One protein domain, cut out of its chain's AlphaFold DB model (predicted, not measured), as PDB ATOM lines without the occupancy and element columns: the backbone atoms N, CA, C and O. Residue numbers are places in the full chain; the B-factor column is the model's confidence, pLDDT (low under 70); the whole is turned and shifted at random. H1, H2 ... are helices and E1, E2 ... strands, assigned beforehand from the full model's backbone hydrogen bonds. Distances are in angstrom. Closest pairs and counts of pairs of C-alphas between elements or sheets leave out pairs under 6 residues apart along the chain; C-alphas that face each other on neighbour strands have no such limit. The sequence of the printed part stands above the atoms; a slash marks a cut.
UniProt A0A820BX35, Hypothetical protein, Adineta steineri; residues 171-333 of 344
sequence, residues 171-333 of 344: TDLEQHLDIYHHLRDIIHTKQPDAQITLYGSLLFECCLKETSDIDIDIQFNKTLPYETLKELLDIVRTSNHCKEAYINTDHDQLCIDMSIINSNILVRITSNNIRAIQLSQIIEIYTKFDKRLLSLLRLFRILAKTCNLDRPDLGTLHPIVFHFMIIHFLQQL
ATOM      1  N   THR A 171     154.551 130.586 236.626       96.56
ATOM      2  CA  THR A 171     154.781 129.753 237.812       96.56
ATOM      3  C   THR A 171     155.914 130.298 238.673       96.56
ATOM      4  O   THR A 171     155.786 130.306 239.890       96.56
ATOM      5  N   ASP A 172     156.990 130.804 238.060       96.12
ATOM      6  CA  ASP A 172     158.073 131.441 238.813       96.12
ATOM      7  C   ASP A 172     157.545 132.679 239.558       96.12
ATOM      8  O   ASP A 172     157.790 132.822 240.753       96.12
ATOM      9  N   LEU A 173     156.761 133.540 238.895       96.88
ATOM     10  CA  LEU A 173     156.136 134.708 239.534       96.88
ATOM     11  C   LEU A 173     155.217 134.311 240.698       96.88
ATOM     12  O   LEU A 173     155.338 134.880 241.781       96.88
ATOM     13  N   GLU A 174     154.333 133.331 240.493       96.94
ATOM     14  CA  GLU A 174     153.416 132.829 241.526       96.94
ATOM     15  C   GLU A 174     154.193 132.299 242.746       96.94
ATOM     16  O   GLU A 174     153.913 132.710 243.868       96.94
ATOM     17  N   GLN A 175     155.252 131.508 242.536       95.94
ATOM     18  CA  GLN A 175     156.102 131.008 243.626       95.94
ATOM     19  C   GLN A 175     156.773 132.130 244.432       95.94
ATOM     20  O   GLN A 175     156.856 132.050 245.658       95.94
ATOM     21  N   HIS A 176     157.262 133.183 243.768       97.44
ATOM     22  CA  HIS A 176     157.900 134.307 244.461       97.44
ATOM     23  C   HIS A 176     156.878 135.147 245.236       97.44
ATOM     24  O   HIS A 176     157.162 135.593 246.349       97.44
ATOM     25  N   LEU A 177     155.679 135.337 244.680       97.75
ATOM     26  CA  LEU A 177     154.589 136.029 245.364       97.75
ATOM     27  C   LEU A 177     154.089 135.244 246.580       97.75
ATOM     28  O   LEU A 177     153.843 135.854 247.619       97.75
ATOM     29  N   ASP A 178     154.019 133.916 246.502       97.38
ATOM     30  CA  ASP A 178     153.652 133.066 247.640       97.38
ATOM     31  C   ASP A 178     154.650 133.209 248.799       97.38
ATOM     32  O   ASP A 178     154.248 133.376 249.953       97.38
ATOM     33  N   ILE A 179     155.957 133.229 248.500       97.44
ATOM     34  CA  ILE A 179     157.006 133.480 249.503       97.44
ATOM     35  C   ILE A 179     156.842 134.876 250.112       97.44
ATOM     36  O   ILE A 179     156.880 135.025 251.335       97.44
ATOM     37  N   TYR A 180     156.627 135.900 249.281       97.88
ATOM     38  CA  TYR A 180     156.379 137.263 249.750       97.88
ATOM     39  C   TYR A 180     155.168 137.333 250.694       97.88
ATOM     40  O   TYR A 180     155.269 137.905 251.780       97.88
ATOM     41  N   HIS A 181     154.037 136.735 250.312       97.69
ATOM     42  CA  HIS A 181     152.820 136.721 251.123       97.69
ATOM     43  C   HIS A 181     153.027 135.988 252.449       97.69
ATOM     44  O   HIS A 181     152.672 136.519 253.499       97.69
ATOM     45  N   HIS A 182     153.694 134.836 252.426       96.94
ATOM     46  CA  HIS A 182     154.022 134.097 253.638       96.94
ATOM     47  C   HIS A 182     154.900 134.911 254.605       96.94
ATOM     48  O   HIS A 182     154.616 134.985 255.803       96.94
ATOM     49  N   LEU A 183     155.958 135.553 254.097       96.31
ATOM     50  CA  LEU A 183     156.827 136.398 254.918       96.31
ATOM     51  C   LEU A 183     156.073 137.600 255.478       96.31
ATOM     52  O   LEU A 183     156.220 137.923 256.658       96.31
ATOM     53  N   ARG A 184     155.226 138.230 254.659       96.06
ATOM     54  CA  ARG A 184     154.357 139.325 255.086       96.06
ATOM     55  C   ARG A 184     153.469 138.909 256.265       96.06
ATOM     56  O   ARG A 184     153.383 139.655 257.240       96.06
ATOM     57  N   ASP A 185     152.858 137.730 256.209       95.44
ATOM     58  CA  ASP A 185     151.964 137.233 257.261       95.44
ATOM     59  C   ASP A 185     152.715 136.918 258.568       95.44
ATOM     60  O   ASP A 185     152.263 137.274 259.665       95.44
ATOM     61  N   ILE A 186     153.906 136.315 258.472       94.75
ATOM     62  CA  ILE A 186     154.765 136.057 259.640       94.75
ATOM     63  C   ILE A 186     155.204 137.368 260.303       94.75
ATOM     64  O   ILE A 186     155.147 137.487 261.530       94.75
ATOM     65  N   ILE A 187     155.597 138.370 259.513       92.06
ATOM     66  CA  ILE A 187     155.992 139.679 260.044       92.06
ATOM     67  C   ILE A 187     154.793 140.356 260.716       92.06
ATOM     68  O   ILE A 187     154.915 140.801 261.857       92.06
ATOM     69  N   HIS A 188     153.615 140.363 260.083       91.81
ATOM     70  CA  HIS A 188     152.406 140.958 260.664       91.81
ATOM     71  C   HIS A 188     151.951 140.291 261.966       91.81
ATOM     72  O   HIS A 188     151.381 140.961 262.824       91.81
ATOM     73  N   THR A 189     152.247 139.003 262.165       88.56
ATOM     74  CA  THR A 189     151.941 138.303 263.425       88.56
ATOM     75  C   THR A 189     152.636 138.950 264.633       88.56
ATOM     76  O   THR A 189     152.139 138.875 265.757       88.56
ATOM     77  N   LYS A 190     153.795 139.583 264.420       82.06
ATOM     78  CA  LYS A 190     154.609 140.208 265.474       82.06
ATOM     79  C   LYS A 190     154.646 141.730 265.388       82.06
ATOM     80  O   LYS A 190     154.826 142.379 266.413       82.06
ATOM     81  N   GLN A 191     154.446 142.283 264.196       84.94
ATOM     82  CA  GLN A 191     154.412 143.715 263.911       84.94
ATOM     83  C   GLN A 191     153.136 144.059 263.110       84.94
ATOM     84  O   GLN A 191     153.207 144.298 261.903       84.94
ATOM     85  N   PRO A 192     151.948 144.074 263.748       86.88
ATOM     86  CA  PRO A 192     150.675 144.272 263.047       86.88
ATOM     87  C   PRO A 192     150.569 145.623 262.327       86.88
ATOM     88  O   PRO A 192     149.968 145.701 261.260       86.88
ATOM     89  N   ASP A 193     151.197 146.663 262.880       86.44
ATOM     90  CA  ASP A 193     151.141 148.034 262.360       86.44
ATOM     91  C   ASP A 193     152.184 148.325 261.265       86.44
ATOM     92  O   ASP A 193     152.222 149.431 260.721       86.44
ATOM     93  N   ALA A 194     153.062 147.366 260.955       86.62
ATOM     94  CA  ALA A 194     154.103 147.551 259.953       86.62
ATOM     95  C   ALA A 194     153.502 147.634 258.544       86.62
ATOM     96  O   ALA A 194     152.716 146.776 258.142       86.62
ATOM     97  N   GLN A 195     153.907 148.631 257.755       91.50
ATOM     98  CA  GLN A 195     153.564 148.652 256.333       91.50
ATOM     99  C   GLN A 195     154.629 147.888 255.556       91.50
ATOM    100  O   GLN A 195     155.768 148.335 255.444       91.50
ATOM    101  N   ILE A 196     154.247 146.729 255.028       94.25
ATOM    102  CA  ILE A 196     155.126 145.834 254.276       94.25
ATOM    103  C   ILE A 196     154.823 146.022 252.791       94.25
ATOM    104  O   ILE A 196     153.693 145.795 252.355       94.25
ATOM    105  N   THR A 197     155.817 146.466 252.029       96.12
ATOM    106  CA  THR A 197     155.661 146.837 250.619       96.12
ATOM    107  C   THR A 197     156.628 146.048 249.753       96.12
ATOM    108  O   THR A 197     157.838 146.112 249.954       96.12
ATOM    109  N   LEU A 198     156.097 145.342 248.756       97.88
ATOM    110  CA  LEU A 198     156.903 144.774 247.682       97.88
ATOM    111  C   LEU A 198     157.428 145.900 246.780       97.88
ATOM    112  O   LEU A 198     156.662 146.771 246.362       97.88
ATOM    113  N   TYR A 199     158.712 145.866 246.446       97.62
ATOM    114  CA  TYR A 199     159.295 146.729 245.422       97.62
ATOM    115  C   TYR A 199     160.200 145.908 244.495       97.62
ATOM    116  O   TYR A 199     160.156 144.680 244.481       97.62
ATOM    117  N   GLY A 200     160.979 146.582 243.652       96.00
ATOM    118  CA  GLY A 200     161.961 145.925 242.801       96.00
ATOM    119  C   GLY A 200     161.326 145.176 241.634       96.00
ATOM    120  O   GLY A 200     160.175 145.410 241.262       96.00
ATOM    121  N   SER A 201     162.117 144.303 241.010       96.44
ATOM    122  CA  SER A 201     161.757 143.686 239.726       96.44
ATOM    123  C   SER A 201     160.477 142.851 239.766       96.44
ATOM    124  O   SER A 201     159.779 142.796 238.754       96.44
ATOM    125  N   LEU A 202     160.148 142.265 240.925       97.69
ATOM    126  CA  LEU A 202     158.945 141.456 241.113       97.69
ATOM    127  C   LEU A 202     157.664 142.290 241.016       97.69
ATOM    128  O   LEU A 202     156.708 141.837 240.397       97.69
ATOM    129  N   LEU A 203     157.664 143.526 241.534       97.62
ATOM    130  CA  LEU A 203     156.491 144.409 241.499       97.62
ATOM    131  C   LEU A 203     156.026 144.714 240.068       97.62
ATOM    132  O   LEU A 203     154.833 144.703 239.789       97.62
ATOM    133  N   PHE A 204     156.962 145.003 239.164       95.94
ATOM    134  CA  PHE A 204     156.666 145.344 237.766       95.94
ATOM    135  C   PHE A 204     156.985 144.200 236.792       95.94
ATOM    136  O   PHE A 204     157.134 144.425 235.590       95.94
ATOM    137  N   GLU A 205     157.104 142.981 237.324       95.88
ATOM    138  CA  GLU A 205     157.310 141.721 236.606       95.88
ATOM    139  C   GLU A 205     158.537 141.683 235.673       95.88
ATOM    140  O   GLU A 205     158.623 140.848 234.772       95.88
ATOM    141  N   CYS A 206     159.538 142.543 235.839       96.19
ATOM    142  CA  CYS A 206     160.746 142.508 235.005       96.19
ATOM    143  C   CYS A 206     161.797 141.541 235.577       96.19
ATOM    144  O   CYS A 206     162.939 141.933 235.830       96.19
ATOM    145  N   CYS A 207     161.401 140.285 235.800       96.38
ATOM    146  CA  CYS A 207     162.205 139.307 236.526       96.38
ATOM    147  C   CYS A 207     163.059 138.406 235.628       96.38
ATOM    148  O   CYS A 207     162.560 137.837 234.652       96.38
ATOM    149  N   LEU A 208     164.327 138.222 236.007       95.44
ATOM    150  CA  LEU A 208     165.267 137.286 235.389       95.44
ATOM    151  C   LEU A 208     165.530 136.104 236.328       95.44
ATOM    152  O   LEU A 208     165.883 136.313 237.488       95.44
ATOM    153  N   LYS A 209     165.450 134.873 235.806       94.50
ATOM    154  CA  LYS A 209     165.592 133.599 236.549       94.50
ATOM    155  C   LYS A 209     166.828 133.518 237.444       94.50
ATOM    156  O   LYS A 209     166.800 132.892 238.492       94.50
ATOM    157  N   GLU A 210     167.919 134.134 237.015       87.44
ATOM    158  CA  GLU A 210     169.226 134.009 237.660       87.44
ATOM    159  C   GLU A 210     169.516 135.084 238.716       87.44
ATOM    160  O   GLU A 210     170.477 134.936 239.463       87.44
ATOM    161  N   THR A 211     168.794 136.209 238.706       87.81
ATOM    162  CA  THR A 211     169.205 137.425 239.447       87.81
ATOM    163  C   THR A 211     168.073 138.213 240.081       87.81
ATOM    164  O   THR A 211     168.341 139.233 240.709       87.81
ATOM    165  N   SER A 212     166.816 137.835 239.860       92.88
ATOM    166  CA  SER A 212     165.708 138.552 240.479       92.88
ATOM    167  C   SER A 212     165.468 138.067 241.897       92.88
ATOM    168  O   SER A 212     165.051 136.932 242.106       92.88
ATOM    169  N   ASP A 213     165.699 138.980 242.833       94.94
ATOM    170  CA  ASP A 213     165.404 138.820 244.252       94.94
ATOM    171  C   ASP A 213     163.931 139.172 244.549       94.94
ATOM    172  O   ASP A 213     163.237 139.810 243.744       94.94
ATOM    173  N   ILE A 214     163.462 138.792 245.739       98.06
ATOM    174  CA  ILE A 214     162.236 139.321 246.347       98.06
ATOM    175  C   ILE A 214     162.626 140.516 247.219       98.06
ATOM    176  O   ILE A 214     163.191 140.351 248.298       98.06
ATOM    177  N   ASP A 215     162.310 141.720 246.758       97.38
ATOM    178  CA  ASP A 215     162.623 142.965 247.453       97.38
ATOM    179  C   ASP A 215     161.420 143.455 248.284       97.38
ATOM    180  O   ASP A 215     160.359 143.784 247.745       97.38
ATOM    181  N   ILE A 216     161.584 143.525 249.605       96.75
ATOM    182  CA  ILE A 216     160.548 143.922 250.565       96.75
ATOM    183  C   ILE A 216     161.045 145.124 251.362       96.75
ATOM    184  O   ILE A 216     162.157 145.117 251.879       96.75
ATOM    185  N   ASP A 217     160.229 146.161 251.490       94.25
ATOM    186  CA  ASP A 217     160.479 147.253 252.428       94.25
ATOM    187  C   ASP A 217     159.473 147.191 253.569       94.25
ATOM    188  O   ASP A 217     158.279 146.956 253.354       94.25
ATOM    189  N   ILE A 218     159.959 147.423 254.783       91.50
ATOM    190  CA  ILE A 218     159.113 147.553 255.961       91.50
ATOM    191  C   ILE A 218     159.205 148.994 256.447       91.50
ATOM    192  O   ILE A 218     160.268 149.449 256.883       91.50
ATOM    193  N   GLN A 219     158.084 149.708 256.385       86.94
ATOM    194  CA  GLN A 219     157.993 151.072 256.885       86.94
ATOM    195  C   GLN A 219     157.552 151.069 258.339       86.94
ATOM    196  O   GLN A 219     156.578 150.417 258.729       86.94
ATOM    197  N   PHE A 220     158.273 151.853 259.129       75.88
ATOM    198  CA  PHE A 220     158.013 152.028 260.545       75.88
ATOM    199  C   PHE A 220     157.772 153.503 260.821       75.88
ATOM    200  O   PHE A 220     158.462 154.372 260.294       75.88
ATOM    201  N   ASN A 221     156.844 153.799 261.728       65.50
ATOM    202  CA  ASN A 221     156.514 155.177 262.105       65.50
ATOM    203  C   ASN A 221     157.674 155.931 262.802       65.50
ATOM    204  O   ASN A 221     157.529 157.108 263.133       65.50
ATOM    205  N   LYS A 222     158.814 155.275 263.071       59.22
ATOM    206  CA  LYS A 222     160.019 155.840 263.703       59.22
ATOM    207  C   LYS A 222     161.282 155.292 263.023       59.22
ATOM    208  O   LYS A 222     161.254 154.188 262.485       59.22
ATOM    209  N   THR A 223     162.387 156.046 263.076       55.94
ATOM    210  CA  THR A 223     163.728 155.604 262.637       55.94
ATOM    211  C   THR A 223     164.053 154.246 263.245       55.94
ATOM    212  O   THR A 223     163.891 154.115 264.457       55.94
ATOM    213  N   LEU A 224     164.518 153.269 262.456       61.25
ATOM    214  CA  LEU A 224     164.797 151.933 262.992       61.25
ATOM    215  C   LEU A 224     165.982 151.987 263.938       61.25
ATOM    216  O   LEU A 224     167.106 152.243 263.497       61.25
ATOM    217  N   PRO A 225     165.781 151.660 265.218       67.12
ATOM    218  CA  PRO A 225     166.870 151.148 266.015       67.12
ATOM    219  C   PRO A 225     167.360 149.844 265.370       67.12
ATOM    220  O   PRO A 225     166.566 149.044 264.878       67.12
ATOM    221  N   TYR A 226     168.665 149.592 265.431       72.88
ATOM    222  CA  TYR A 226     169.264 148.298 265.079       72.88
ATOM    223  C   TYR A 226     168.550 147.104 265.747       72.88
ATOM    224  O   TYR A 226     168.449 146.027 265.165       72.88
ATOM    225  N   GLU A 227     167.975 147.319 266.932       75.50
ATOM    226  CA  GLU A 227     167.166 146.324 267.639       75.50
ATOM    227  C   GLU A 227     165.910 145.899 266.858       75.50
ATOM    228  O   GLU A 227     165.599 144.715 266.825       75.50
ATOM    229  N   THR A 228     165.253 146.797 266.113       79.12
ATOM    230  CA  THR A 228     164.113 146.422 265.255       79.12
ATOM    231  C   THR A 228     164.546 145.527 264.092       79.12
ATOM    232  O   THR A 228     163.816 144.613 263.719       79.12
ATOM    233  N   LEU A 229     165.747 145.727 263.537       84.06
ATOM    234  CA  LEU A 229     166.282 144.829 262.506       84.06
ATOM    235  C   LEU A 229     166.640 143.452 263.067       84.06
ATOM    236  O   LEU A 229     166.431 142.454 262.388       84.06
ATOM    237  N   LYS A 230     167.147 143.377 264.302       88.12
ATOM    238  CA  LYS A 230     167.356 142.090 264.980       88.12
ATOM    239  C   LYS A 230     166.043 141.361 265.242       88.12
ATOM    240  O   LYS A 230     165.951 140.178 264.949       88.12
ATOM    241  N   GLU A 231     165.027 142.063 265.739       88.25
ATOM    242  CA  GLU A 231     163.701 141.476 265.945       88.25
ATOM    243  C   GLU A 231     163.128 140.936 264.629       88.25
ATOM    244  O   GLU A 231     162.676 139.795 264.575       88.25
ATOM    245  N   LEU A 232     163.204 141.718 263.546       90.12
ATOM    246  CA  LEU A 232     162.810 141.265 262.211       90.12
ATOM    247  C   LEU A 232     163.613 140.045 261.753       90.12
ATOM    248  O   LEU A 232     163.029 139.109 261.213       90.12
ATOM    249  N   LEU A 233     164.927 140.040 261.978       94.69
ATOM    250  CA  LEU A 233     165.797 138.918 261.642       94.69
ATOM    251  C   LEU A 233     165.356 137.638 262.363       94.69
ATOM    252  O   LEU A 233     165.257 136.580 261.742       94.69
ATOM    253  N   ASP A 234     165.072 137.730 263.659       94.62
ATOM    254  CA  ASP A 234     164.606 136.594 264.448       94.62
ATOM    255  C   ASP A 234     163.231 136.114 263.970       94.62
ATOM    256  O   ASP A 234     163.005 134.909 263.873       94.62
ATOM    257  N   ILE A 235     162.342 137.034 263.581       93.50
ATOM    258  CA  ILE A 235     161.031 136.712 263.006       93.50
ATOM    259  C   ILE A 235     161.176 135.946 261.687       93.50
ATOM    260  O   ILE A 235     160.595 134.869 261.547       93.50
ATOM    261  N   VAL A 236     161.958 136.442 260.724       95.12
ATOM    262  CA  VAL A 236     162.078 135.783 259.408       95.12
ATOM    263  C   VAL A 236     162.777 134.429 259.496       95.12
ATOM    264  O   VAL A 236     162.438 133.519 258.741       95.12
ATOM    265  N   ARG A 237     163.664 134.241 260.483       96.62
ATOM    266  CA  ARG A 237     164.278 132.939 260.792       96.62
ATOM    267  C   ARG A 237     163.278 131.885 261.259       96.62
ATOM    268  O   ARG A 237     163.580 130.700 261.167       96.62
ATOM    269  N   THR A 238     162.100 132.286 261.742       95.56
ATOM    270  CA  THR A 238     161.031 131.334 262.096       95.56
ATOM    271  C   THR A 238     160.270 130.797 260.884       95.56
ATOM    272  O   THR A 238     159.540 129.816 261.021       95.56
ATOM    273  N   SER A 239     160.427 131.405 259.699       95.44
ATOM    274  CA  SER A 239     159.782 130.920 258.479       95.44
ATOM    275  C   SER A 239     160.315 129.541 258.094       95.44
ATOM    276  O   SER A 239     161.522 129.310 258.042       95.44
ATOM    277  N   ASN A 240     159.406 128.642 257.717       94.25
ATOM    278  CA  ASN A 240     159.739 127.336 257.145       94.25
ATOM    279  C   ASN A 240     160.428 127.440 255.771       94.25
ATOM    280  O   ASN A 240     160.958 126.444 255.288       94.25
ATOM    281  N   HIS A 241     160.434 128.620 255.147       94.75
ATOM    282  CA  HIS A 241     161.194 128.892 253.932       94.75
ATOM    283  C   HIS A 241     162.645 129.315 254.213       94.75
ATOM    284  O   HIS A 241     163.457 129.295 253.291       94.75
ATOM    285  N   CYS A 242     162.999 129.688 255.450       97.25
ATOM    286  CA  CYS A 242     164.318 130.224 255.787       97.25
ATOM    287  C   CYS A 242     165.413 129.157 255.760       97.25
ATOM    288  O   CYS A 242     165.433 128.271 256.611       97.25
ATOM    289  N   LYS A 243     166.384 129.285 254.850       97.38
ATOM    290  CA  LYS A 243     167.636 128.520 254.922       97.38
ATOM    291  C   LYS A 243     168.637 129.234 255.819       97.38
ATOM    292  O   LYS A 243     169.089 128.681 256.814       97.38
ATOM    293  N   GLU A 244     168.947 130.476 255.475       97.38
ATOM    294  CA  GLU A 244     169.817 131.364 256.238       97.38
ATOM    295  C   GLU A 244     169.304 132.793 256.107       97.38
ATOM    296  O   GLU A 244     168.835 133.181 255.039       97.38
ATOM    297  N   ALA A 245     169.431 133.573 257.177       97.75
ATOM    298  CA  ALA A 245     169.159 135.001 257.165       97.75
ATOM    299  C   ALA A 245     170.171 135.731 258.050       97.75
ATOM    300  O   ALA A 245     170.520 135.247 259.140       97.75
ATOM    301  N   TYR A 246     170.622 136.897 257.600       96.19
ATOM    302  CA  TYR A 246     171.565 137.746 258.320       96.19
ATOM    303  C   TYR A 246     171.366 139.221 257.966       96.19
ATOM    304  O   TYR A 246     170.798 139.566 256.933       96.19
ATOM    305  N   ILE A 247     171.840 140.097 258.849       94.00
ATOM    306  CA  ILE A 247     171.903 141.531 258.574       94.00
ATOM    307  C   ILE A 247     173.121 141.779 257.680       94.00
ATOM    308  O   ILE A 247     174.243 141.466 258.081       94.00
ATOM    309  N   ASN A 248     172.894 142.331 256.492       91.62
ATOM    310  CA  ASN A 248     173.924 142.660 255.520       91.62
ATOM    311  C   ASN A 248     174.287 144.153 255.611       91.62
ATOM    312  O   ASN A 248     173.435 145.030 255.447       91.62
ATOM    313  N   THR A 249     175.562 144.426 255.892       88.81
ATOM    314  CA  THR A 249     176.140 145.769 256.048       88.81
ATOM    315  C   THR A 249     176.914 146.251 254.820       88.81
ATOM    316  O   THR A 249     177.435 147.361 254.846       88.81
ATOM    317  N   ASP A 250     177.020 145.430 253.774       85.62
ATOM    318  CA  ASP A 250     177.818 145.729 252.578       85.62
ATOM    319  C   ASP A 250     177.067 146.634 251.588       85.62
ATOM    320  O   ASP A 250     177.658 147.196 250.666       85.62
ATOM    321  N   HIS A 251     175.757 146.798 251.783       81.31
ATOM    322  CA  HIS A 251     174.922 147.728 251.034       81.31
ATOM    323  C   HIS A 251     174.917 149.125 251.673       81.31
ATOM    324  O   HIS A 251     175.007 149.266 252.891       81.31
ATOM    325  N   ASP A 252     174.705 150.165 250.854       77.38
ATOM    326  CA  ASP A 252     174.576 151.564 251.311       77.38
ATOM    327  C   ASP A 252     173.521 151.739 252.418       77.38
ATOM    328  O   ASP A 252     173.616 152.633 253.261       77.38
ATOM    329  N   GLN A 253     172.498 150.882 252.406       81.19
ATOM    330  CA  GLN A 253     171.466 150.796 253.424       81.19
ATOM    331  C   GLN A 253     171.500 149.413 254.077       81.19
ATOM    332  O   GLN A 253     171.466 148.399 253.385       81.19
ATOM    333  N   LEU A 254     171.481 149.392 255.411       86.06
ATOM    334  CA  LEU A 254     171.381 148.164 256.195       86.06
ATOM    335  C   LEU A 254     170.116 147.382 255.812       86.06
ATOM    336  O   LEU A 254     169.008 147.926 255.874       86.06
ATOM    337  N   CYS A 255     170.280 146.114 255.449       91.62
ATOM    338  CA  CYS A 255     169.181 145.228 255.073       91.62
ATOM    339  C   CYS A 255     169.327 143.849 255.722       91.62
ATOM    340  O   CYS A 255     170.361 143.523 256.305       91.62
ATOM    341  N   ILE A 256     168.271 143.046 255.647       95.12
ATOM    342  CA  ILE A 256     168.326 141.616 255.948       95.12
ATOM    343  C   ILE A 256     168.316 140.882 254.616       95.12
ATOM    344  O   ILE A 256     167.374 141.049 253.841       95.12
ATOM    345  N   ASP A 257     169.333 140.062 254.385       96.69
ATOM    346  CA  ASP A 257     169.350 139.122 253.270       96.69
ATOM    347  C   ASP A 257     168.990 137.733 253.800       96.69
ATOM    348  O   ASP A 257     169.518 137.269 254.816       96.69
ATOM    349  N   MET A 258     168.060 137.080 253.112       97.81
ATOM    350  CA  MET A 258     167.532 135.766 253.451       97.81
ATOM    351  C   MET A 258     167.568 134.869 252.215       97.81
ATOM    352  O   MET A 258     167.102 135.247 251.147       97.81
ATOM    353  N   SER A 259     168.092 133.655 252.364       97.56
ATOM    354  CA  SER A 259     168.047 132.622 251.327       97.56
ATOM    355  C   SER A 259     166.924 131.625 251.601       97.56
ATOM    356  O   SER A 259     166.666 131.254 252.752       97.56
ATOM    357  N   ILE A 260     166.262 131.178 250.536       97.06
ATOM    358  CA  ILE A 260     165.125 130.261 250.620       97.06
ATOM    359  C   ILE A 260     165.586 128.803 250.464       97.06
ATOM    360  O   ILE A 260     166.359 128.474 249.560       97.06
ATOM    361  N   ILE A 261     165.105 127.909 251.338       95.50
ATOM    362  CA  ILE A 261     165.444 126.472 251.338       95.50
ATOM    363  C   ILE A 261     165.215 125.848 249.955       95.50
ATOM    364  O   ILE A 261     164.202 126.095 249.308       95.50
ATOM    365  N   ASN A 262     166.151 124.990 249.529       92.31
ATOM    366  CA  ASN A 262     166.086 124.214 248.282       92.31
ATOM    367  C   ASN A 262     165.838 125.056 247.015       92.31
ATOM    368  O   ASN A 262     165.322 124.543 246.024       92.31
ATOM    369  N   SER A 263     166.217 126.333 247.033       90.62
ATOM    370  CA  SER A 263     166.093 127.232 245.890       90.62
ATOM    371  C   SER A 263     167.283 128.193 245.824       90.62
ATOM    372  O   SER A 263     168.070 128.289 246.767       90.62
ATOM    373  N   ASN A 264     167.390 128.921 244.715       89.25
ATOM    374  CA  ASN A 264     168.335 130.030 244.563       89.25
ATOM    375  C   ASN A 264     167.670 131.393 244.824       89.25
ATOM    376  O   ASN A 264     168.221 132.420 244.444       89.25
ATOM    377  N   ILE A 265     166.476 131.406 245.426       95.00
ATOM    378  CA  ILE A 265     165.724 132.634 245.677       95.00
ATOM    379  C   ILE A 265     166.339 133.351 246.875       95.00
ATOM    380  O   ILE A 265     166.528 132.762 247.948       95.00
ATOM    381  N   LEU A 266     166.620 134.636 246.679       96.50
ATOM    382  CA  LEU A 266     167.034 135.557 247.723       96.50
ATOM    383  C   LEU A 266     165.893 136.522 248.026       96.50
ATOM    384  O   LEU A 266     165.185 136.984 247.131       96.50
ATOM    385  N   VAL A 267     165.725 136.828 249.304       98.06
ATOM    386  CA  VAL A 267     164.816 137.854 249.796       98.06
ATOM    387  C   VAL A 267     165.652 138.934 250.452       98.06
ATOM    388  O   VAL A 267     166.448 138.643 251.345       98.06
ATOM    389  N   ARG A 268     165.444 140.177 250.027       96.38
ATOM    390  CA  ARG A 268     166.057 141.354 250.626       96.38
ATOM    391  C   ARG A 268     164.993 142.171 251.330       96.38
ATOM    392  O   ARG A 268     164.033 142.620 250.713       96.38
ATOM    393  N   ILE A 269     165.189 142.391 252.624       94.94
ATOM    394  CA  ILE A 269     164.293 143.191 253.454       94.94
ATOM    395  C   ILE A 269     165.013 144.476 253.847       94.94
ATOM    396  O   ILE A 269     165.986 144.457 254.604       94.94
ATOM    397  N   THR A 270     164.537 145.596 253.317       92.56
ATOM    398  CA  THR A 270     164.995 146.945 253.663       92.56
ATOM    399  C   THR A 270     163.989 147.633 254.579       92.56
ATOM    400  O   THR A 270     162.957 147.063 254.951       92.56
ATOM    401  N   SER A 271     164.314 148.851 255.012       88.81
ATOM    402  CA  SER A 271     163.392 149.611 255.841       88.81
ATOM    403  C   SER A 271     163.363 151.102 255.547       88.81
ATOM    404  O   SER A 271     164.395 151.771 255.566       88.81
ATOM    405  N   ASN A 272     162.155 151.640 255.364       87.88
ATOM    406  CA  ASN A 272     161.919 153.030 254.986       87.88
ATOM    407  C   ASN A 272     162.674 153.425 253.700       87.88
ATOM    408  O   ASN A 272     163.066 154.583 253.525       87.88
ATOM    409  N   ASN A 273     162.868 152.483 252.772       90.62
ATOM    410  CA  ASN A 273     163.441 152.723 251.452       90.62
ATOM    411  C   ASN A 273     162.391 153.302 250.490       90.62
ATOM    412  O   ASN A 273     162.068 152.754 249.433       90.62
ATOM    413  N   ILE A 274     161.857 154.467 250.862       91.25
ATOM    414  CA  ILE A 274     160.776 155.143 250.133       91.25
ATOM    415  C   ILE A 274     161.167 155.420 248.677       91.25
ATOM    416  O   ILE A 274     160.327 155.334 247.782       91.25
ATOM    417  N   ARG A 275     162.452 155.698 248.414       92.38
ATOM    418  CA  ARG A 275     162.951 155.945 247.056       92.38
ATOM    419  C   ARG A 275     162.837 154.703 246.175       92.38
ATOM    420  O   ARG A 275     162.361 154.826 245.051       92.38
ATOM    421  N   ALA A 276     163.245 153.527 246.661       93.38
ATOM    422  CA  ALA A 276     163.153 152.293 245.880       93.38
ATOM    423  C   ALA A 276     161.697 151.896 245.604       93.38
ATOM    424  O   ALA A 276     161.380 151.465 244.493       93.38
ATOM    425  N   ILE A 277     160.801 152.118 246.573       95.31
ATOM    426  CA  ILE A 277     159.358 151.902 246.403       95.31
ATOM    427  C   ILE A 277     158.803 152.812 245.305       95.31
ATOM    428  O   ILE A 277     158.249 152.317 244.326       95.31
ATOM    429  N   GLN A 278     158.989 154.131 245.430       95.19
ATOM    430  CA  GLN A 278     158.472 155.111 244.464       95.19
ATOM    431  C   GLN A 278     159.002 154.850 243.055       95.19
ATOM    432  O   GLN A 278     158.263 154.908 242.073       95.19
ATOM    433  N   LEU A 279     160.286 154.518 242.959       95.00
ATOM    434  CA  LEU A 279     160.930 154.167 241.708       95.00
ATOM    435  C   LEU A 279     160.297 152.923 241.064       95.00
ATOM    436  O   LEU A 279     159.995 152.926 239.870       95.00
ATOM    437  N   SER A 280     160.053 151.879 241.854       96.88
ATOM    438  CA  SER A 280     159.430 150.644 241.368       96.88
ATOM    439  C   SER A 280     157.979 150.877 240.935       96.88
ATOM    440  O   SER A 280     157.582 150.401 239.875       96.88
ATOM    441  N   GLN A 281     157.221 151.680 241.690       96.50
ATOM    442  CA  GLN A 281     155.845 152.071 241.357       96.50
ATOM    443  C   GLN A 281     155.765 152.866 240.050       96.50
ATOM    444  O   GLN A 281     154.878 152.629 239.235       96.50
ATOM    445  N   ILE A 282     156.698 153.792 239.806       96.19
ATOM    446  CA  ILE A 282     156.733 154.545 238.543       96.19
ATOM    447  C   ILE A 282     156.950 153.598 237.356       96.19
ATOM    448  O   ILE A 282     156.268 153.726 236.340       96.19
ATOM    449  N   ILE A 283     157.861 152.628 237.473       97.06
ATOM    450  CA  ILE A 283     158.099 151.643 236.407       97.06
ATOM    451  C   ILE A 283     156.871 150.746 236.209       97.06
ATOM    452  O   ILE A 283     156.487 150.500 235.067       97.06
ATOM    453  N   GLU A 284     156.224 150.314 237.292       97.19
ATOM    454  CA  GLU A 284     154.973 149.544 237.254       97.19
ATOM    455  C   GLU A 284     153.841 150.311 236.549       97.19
ATOM    456  O   GLU A 284     153.058 149.746 235.788       97.19
ATOM    457  N   ILE A 285     153.751 151.623 236.767       96.62
ATOM    458  CA  ILE A 285     152.798 152.473 236.053       96.62
ATOM    459  C   ILE A 285     153.140 152.498 234.560       96.62
ATOM    460  O   ILE A 285     152.251 152.307 233.729       96.62
ATOM    461  N   TYR A 286     154.414 152.679 234.199       97.44
ATOM    462  CA  TYR A 286     154.834 152.680 232.796       97.44
ATOM    463  C   TYR A 286     154.548 151.353 232.085       97.44
ATOM    464  O   TYR A 286     154.100 151.367 230.938       97.44
ATOM    465  N   THR A 287     154.752 150.207 232.743       96.19
ATOM    466  CA  THR A 287     154.514 148.881 232.136       96.19
ATOM    467  C   THR A 287     153.042 148.628 231.822       96.19
ATOM    468  O   THR A 287     152.744 147.824 230.940       96.19
ATOM    469  N   LYS A 288     152.121 149.369 232.454       94.94
ATOM    470  CA  LYS A 288     150.679 149.320 232.173       94.94
ATOM    471  C   LYS A 288     150.253 150.139 230.946       94.94
ATOM    472  O   LYS A 288     149.158 149.908 230.441       94.94
ATOM    473  N   PHE A 289     151.084 151.060 230.441       94.88
ATOM    474  CA  PHE A 289     150.747 151.863 229.251       94.88
ATOM    475  C   PHE A 289     150.903 151.095 227.937       94.88
ATOM    476  O   PHE A 289     150.072 151.241 227.043       94.88
ATOM    477  N   ASP A 290     151.956 150.286 227.799       95.06
ATOM    478  CA  ASP A 290     152.216 149.532 226.571       95.06
ATOM    479  C   ASP A 290     152.855 148.174 226.876       95.06
ATOM    480  O   ASP A 290     153.930 148.084 227.471       95.06
ATOM    481  N   LYS A 291     152.223 147.098 226.389       91.56
ATOM    482  CA  LYS A 291     152.684 145.716 226.592       91.56
ATOM    483  C   LYS A 291     154.095 145.442 226.055       91.56
ATOM    484  O   LYS A 291     154.762 144.531 226.536       91.56
ATOM    485  N   ARG A 292     154.561 146.202 225.058       94.62
ATOM    486  CA  ARG A 292     155.898 146.052 224.459       94.62
ATOM    487  C   ARG A 292     156.994 146.541 225.397       94.62
ATOM    488  O   ARG A 292     158.126 146.071 225.280       94.62
ATOM    489  N   LEU A 293     156.674 147.455 226.319       97.19
ATOM    490  CA  LEU A 293     157.648 147.990 227.263       97.19
ATOM    491  C   LEU A 293     158.242 146.865 228.107       97.19
ATOM    492  O   LEU A 293     159.460 146.756 228.173       97.19
ATOM    493  N   LEU A 294     157.413 145.999 228.695       96.38
ATOM    494  CA  LEU A 294     157.901 144.934 229.573       96.38
ATOM    495  C   LEU A 294     158.892 144.002 228.857       96.38
ATOM    496  O   LEU A 294     159.967 143.722 229.390       96.38
ATOM    497  N   SER A 295     158.577 143.583 227.628       96.19
ATOM    498  CA  SER A 295     159.490 142.780 226.805       96.19
ATOM    499  C   SER A 295     160.799 143.517 226.526       96.19
ATOM    500  O   SER A 295     161.872 142.932 226.654       96.19
ATOM    501  N   LEU A 296     160.734 144.808 226.194       97.44
ATOM    502  CA  LEU A 296     161.918 145.611 225.895       97.44
ATOM    503  C   LEU A 296     162.797 145.832 227.134       97.44
ATOM    504  O   LEU A 296     164.016 145.712 227.038       97.44
ATOM    505  N   LEU A 297     162.189 146.092 228.297       97.56
ATOM    506  CA  LEU A 297     162.894 146.195 229.576       97.56
ATOM    507  C   LEU A 297     163.641 144.893 229.874       97.56
ATOM    508  O   LEU A 297     164.852 144.931 230.087       97.56
ATOM    509  N   ARG A 298     162.958 143.745 229.801       97.06
ATOM    510  CA  ARG A 298     163.557 142.421 230.032       97.06
ATOM    511  C   ARG A 298     164.706 142.128 229.058       97.06
ATOM    512  O   ARG A 298     165.789 141.758 229.502       97.06
ATOM    513  N   LEU A 299     164.519 142.362 227.756       97.56
ATOM    514  CA  LEU A 299     165.567 142.169 226.741       97.56
ATOM    515  C   LEU A 299     166.799 143.040 227.009       97.56
ATOM    516  O   LEU A 299     167.924 142.547 226.954       97.56
ATOM    517  N   PHE A 300     166.605 144.320 227.338       96.81
ATOM    518  CA  PHE A 300     167.722 145.212 227.647       96.81
ATOM    519  C   PHE A 300     168.398 144.877 228.973       96.81
ATOM    520  O   PHE A 300     169.604 145.079 229.091       96.81
ATOM    521  N   ARG A 301     167.669 144.324 229.949       95.81
ATOM    522  CA  ARG A 301     168.296 143.779 231.158       95.81
ATOM    523  C   ARG A 301     169.178 142.581 230.852       95.81
ATOM    524  O   ARG A 301     170.308 142.550 231.325       95.81
ATOM    525  N   ILE A 302     168.695 141.642 230.041       96.94
ATOM    526  CA  ILE A 302     169.491 140.487 229.609       96.94
ATOM    527  C   ILE A 302     170.740 140.975 228.876       96.94
ATOM    528  O   ILE A 302     171.843 140.580 229.236       96.94
ATOM    529  N   LEU A 303     170.592 141.907 227.929       96.31
ATOM    530  CA  LEU A 303     171.715 142.498 227.202       96.31
ATOM    531  C   LEU A 303     172.735 143.161 228.140       96.31
ATOM    532  O   LEU A 303     173.930 142.889 228.031       96.31
ATOM    533  N   ALA A 304     172.278 144.015 229.061       95.81
ATOM    534  CA  ALA A 304     173.150 144.695 230.013       95.81
ATOM    535  C   ALA A 304     173.939 143.688 230.857       95.81
ATOM    536  O   ALA A 304     175.156 143.820 230.972       95.81
ATOM    537  N   LYS A 305     173.269 142.640 231.343       94.00
ATOM    538  CA  LYS A 305     173.886 141.572 232.126       94.00
ATOM    539  C   LYS A 305     174.891 140.757 231.318       94.00
ATOM    540  O   LYS A 305     176.018 140.559 231.763       94.00
ATOM    541  N   THR A 306     174.536 140.334 230.103       95.06
ATOM    542  CA  THR A 306     175.446 139.606 229.199       95.06
ATOM    543  C   THR A 306     176.704 140.419 228.891       95.06
ATOM    544  O   THR A 306     177.791 139.859 228.759       95.06
ATOM    545  N   CYS A 307     176.577 141.743 228.813       95.56
ATOM    546  CA  CYS A 307     177.691 142.653 228.576       95.56
ATOM    547  C   CYS A 307     178.381 143.154 229.863       95.56
ATOM    548  O   CYS A 307     179.307 143.956 229.754       95.56
ATOM    549  N   ASN A 308     177.968 142.699 231.053       94.06
ATOM    550  CA  ASN A 308     178.442 143.178 232.361       94.06
ATOM    551  C   ASN A 308     178.358 144.712 232.527       94.06
ATOM    552  O   ASN A 308     179.265 145.336 233.075       94.06
ATOM    553  N   LEU A 309     177.284 145.326 232.030       95.81
ATOM    554  CA  LEU A 309     177.044 146.773 232.104       95.81
ATOM    555  C   LEU A 309     176.224 147.192 233.335       95.81
ATOM    556  O   LEU A 309     176.021 148.389 233.545       95.81
ATOM    557  N   ASP A 310     175.733 146.226 234.115       93.06
ATOM    558  CA  ASP A 310     174.831 146.408 235.254       93.06
ATOM    559  C   ASP A 310     175.431 145.946 236.601       93.06
ATOM    560  O   ASP A 310     174.747 145.399 237.464       93.06
ATOM    561  N   ARG A 311     176.730 146.200 236.783       90.31
ATOM    562  CA  ARG A 311     177.565 145.898 237.959       90.31
ATOM    563  C   ARG A 311     178.070 147.182 238.641       90.31
ATOM    564  O   ARG A 311     179.201 147.607 238.367       90.31
ATOM    565  N   PRO A 312     177.259 147.845 239.489       88.81
ATOM    566  CA  PRO A 312     177.670 149.050 240.220       88.81
ATOM    567  C   PRO A 312     178.908 148.844 241.089       88.81
ATOM    568  O   PRO A 312     179.738 149.741 241.201       88.81
ATOM    569  N   ASP A 313     179.062 147.638 241.635       85.62
ATOM    570  CA  ASP A 313     180.228 147.192 242.400       85.62
ATOM    571  C   ASP A 313     181.531 147.254 241.586       85.62
ATOM    572  O   ASP A 313     182.609 147.461 242.140       85.62
ATOM    573  N   LEU A 314     181.428 147.141 240.260       90.19
ATOM    574  CA  LEU A 314     182.540 147.260 239.316       90.19
ATOM    575  C   LEU A 314     182.582 148.628 238.612       90.19
ATOM    576  O   LEU A 314     183.298 148.794 237.625       90.19
ATOM    577  N   GLY A 315     181.817 149.614 239.092       90.94
ATOM    578  CA  GLY A 315     181.787 150.972 238.543       90.94
ATOM    579  C   GLY A 315     180.966 151.139 237.260       90.94
ATOM    580  O   GLY A 315     181.133 152.138 236.561       90.94
ATOM    581  N   THR A 316     180.091 150.184 236.931       94.75
ATOM    582  CA  THR A 316     179.145 150.308 235.803       94.75
ATOM    583  C   THR A 316     177.768 150.805 236.274       94.75
ATOM    584  O   THR A 316     177.622 151.268 237.407       94.75
ATOM    585  N   LEU A 317     176.756 150.813 235.400       94.12
ATOM    586  CA  LEU A 317     175.466 151.437 235.705       94.12
ATOM    587  C   LEU A 317     174.634 150.576 236.656       94.12
ATOM    588  O   LEU A 317     174.713 149.352 236.653       94.12
ATOM    589  N   HIS A 318     173.759 151.210 237.437       91.62
ATOM    590  CA  HIS A 318     172.770 150.449 238.186       91.62
ATOM    591  C   HIS A 318     171.768 149.798 237.219       91.62
ATOM    592  O   HIS A 318     171.230 150.500 236.359       91.62
ATOM    593  N   PRO A 319     171.426 148.511 237.413       91.50
ATOM    594  CA  PRO A 319     170.285 147.818 236.818       91.50
ATOM    595  C   PRO A 319     169.104 148.716 236.388       91.50
ATOM    596  O   PRO A 319     168.656 148.690 235.243       91.50
ATOM    597  N   ILE A 320     168.595 149.553 237.292       92.38
ATOM    598  CA  ILE A 320     167.397 150.361 237.068       92.38
ATOM    599  C   ILE A 320     167.576 151.496 236.052       92.38
ATOM    600  O   ILE A 320     166.599 151.930 235.448       92.38
ATOM    601  N   VAL A 321     168.810 151.941 235.811       94.75
ATOM    602  CA  VAL A 321     169.121 152.996 234.837       94.75
ATOM    603  C   VAL A 321     168.720 152.561 233.430       94.75
ATOM    604  O   VAL A 321     168.128 153.346 232.694       94.75
ATOM    605  N   PHE A 322     168.939 151.290 233.078       95.81
ATOM    606  CA  PHE A 322     168.529 150.750 231.780       95.81
ATOM    607  C   PHE A 322     167.015 150.827 231.570       95.81
ATOM    608  O   PHE A 322     166.570 151.102 230.459       95.81
ATOM    609  N   HIS A 323     166.214 150.664 232.628       96.38
ATOM    610  CA  HIS A 323     164.767 150.822 232.510       96.38
ATOM    611  C   HIS A 323     164.385 152.250 232.118       96.38
ATOM    612  O   HIS A 323     163.580 152.449 231.210       96.38
ATOM    613  N   PHE A 324     165.010 153.245 232.748       96.19
ATOM    614  CA  PHE A 324     164.771 154.644 232.416       96.19
ATOM    615  C   PHE A 324     165.264 155.031 231.030       96.19
ATOM    616  O   PHE A 324     164.590 155.799 230.355       96.19
ATOM    617  N   MET A 325     166.392 154.479 230.577       97.44
ATOM    618  CA  MET A 325     166.867 154.697 229.208       97.44
ATOM    619  C   MET A 325     165.829 154.233 228.181       97.44
ATOM    620  O   MET A 325     165.578 154.935 227.203       97.44
ATOM    621  N   ILE A 326     165.192 153.084 228.421       98.00
ATOM    622  CA  ILE A 326     164.147 152.548 227.546       98.00
ATOM    623  C   ILE A 326     162.853 153.355 227.634       98.00
ATOM    624  O   ILE A 326     162.284 153.691 226.597       98.00
ATOM    625  N   ILE A 327     162.406 153.710 228.841       97.62
ATOM    626  CA  ILE A 327     161.227 154.569 229.022       97.62
ATOM    627  C   ILE A 327     161.434 155.899 228.290       97.62
ATOM    628  O   ILE A 327     160.593 156.295 227.486       97.62
ATOM    629  N   HIS A 328     162.585 156.542 228.496       97.12
ATOM    630  CA  HIS A 328     162.930 157.793 227.833       97.12
ATOM    631  C   HIS A 328     162.995 157.633 226.311       97.12
ATOM    632  O   HIS A 328     162.414 158.437 225.590       97.12
ATOM    633  N   PHE A 329     163.627 156.572 225.802       97.69
ATOM    634  CA  PHE A 329     163.657 156.288 224.366       97.69
ATOM    635  C   PHE A 329     162.248 156.231 223.761       97.69
ATOM    636  O   PHE A 329     161.997 156.872 222.743       97.69
ATOM    637  N   LEU A 330     161.313 155.530 224.407       97.56
ATOM    638  CA  LEU A 330     159.936 155.400 223.922       97.56
ATOM    639  C   LEU A 330     159.118 156.698 224.034       97.56
ATOM    640  O   LEU A 330     158.175 156.880 223.261       97.56
ATOM    641  N   GLN A 331     159.476 157.598 224.952       97.00
ATOM    642  CA  GLN A 331     158.906 158.951 225.047       97.00
ATOM    643  C   GLN A 331     159.393 159.877 223.925       97.00
ATOM    644  O   GLN A 331     158.683 160.805 223.556       97.00
ATOM    645  N   GLN A 332     160.598 159.651 223.391       96.69
ATOM    646  CA  GLN A 332     161.204 160.495 222.350       96.69
ATOM    647  C   GLN A 332     160.875 160.047 220.915       96.69
ATOM    648  O   GLN A 332     161.343 160.667 219.959       96.69
ATOM    649  N   LEU A 333     160.112 158.963 220.739       96.44
ATOM    650  CA  LEU A 333     159.660 158.526 219.416       96.44
ATOM    651  C   LEU A 333     158.641 159.506 218.822       96.44
ATOM    652  O   LEU A 333     157.978 160.245 219.544       96.44
TER     653      LEU A 333
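AT A GLANCE: This is residues 171 to 333 of the 344 residues of the protein "Hypothetical protein" of Adineta steineri (UniProt A0A820BX35). A strongly twisted sheet of five strands has H1 and H3 over one face and H4 over the other, three layers with helices on both faces of a sheet. H4 leads away from the sheet to the helical hairpin of H5 and H6, which lies beyond it and makes the far end of the longest axis. The printed part has 163 residues with six named helices and five named strands, in the order H1 E1 H2 E2 H3 E3 E4 E5 H4 H5 H6. The mixed sheet runs E1 E2 E5 E4 E3, and the class is mixed, helices and strands. The whole is compact, with a radius of gyration of the C-alphas of 16.4 A and spans of 50 by 34 by 33 A.

IN THESE COORDINATES: Find C-alpha 171 at (154.781, 129.753, 237.812); from there H1 runs 29.6 A to residue 190. Next come E1, residues 195 to 199, 12.5 A; H2, 200 to 203, 5.8 A; E2, 214 to 219, 16.3 A; and H3, 226 to 237, 16.7 A. E3, 242 to 248, 15.7 A, E4, 255 to 260, 16.1 A, and E5, 266 to 271, 16.6 A, form a meander, each strand the antiparallel neighbour of the one before. H4, 274 to 287, spans 20.1 A, H5, 291 to 306, 23.7 A, and H6, 319 to 331, 19.8 A, ending at C-alpha 331 (158.906, 158.951, 225.047).

HOW THE PARTS SIT: Look first at parallel E2 and E5, with N 216 and O 268 2.8 A apart. Antiparallel E1 and E2 have N 197 and O 217 at 2.8 A; the hairpin E4 and E5 has N 269 and O 256 at 2.8 A, and the hairpin E3 and E4 has N 259 and O 244 at 2.8 A, each within hydrogen-bond range. E2, H3 and E3 are a split strand-helix-strand unit, its two strands running the same way with E5 and E4 between them, and its crossover is right-handed. H3 runs along E4 at a height over the sheet of 8.3 A. H1, with residues 183 to 190 alone, touches H3, closest at the C-alphas of Ile 187 and Ile 235, 6.6 A. H4 touches H2, closest at the C-alphas of Gly 200 and Ser 280, 5.5 A. H4 and H5 only just touch, only at the corner, with 3 pairs of C-alphas within 8 A. H5 touches H6, closest at the C-alphas of Leu 297 and His 323, 5.8 A. Every O i to N i+4 pair is within hydrogen-bond range in H3 and H4, against 15 of 16 in H1, 11 of 12 in H5 and 8 of 9 in H6; H2 is too short for one.

THE WHOLE: Look to the C-alphas of Thr 238 and Leu 333 for the two farthest apart, 50.6 A. The printed part has no cut, and its long link is H5 to H6. Residues 221 to 225 have pLDDT under 70 in this model.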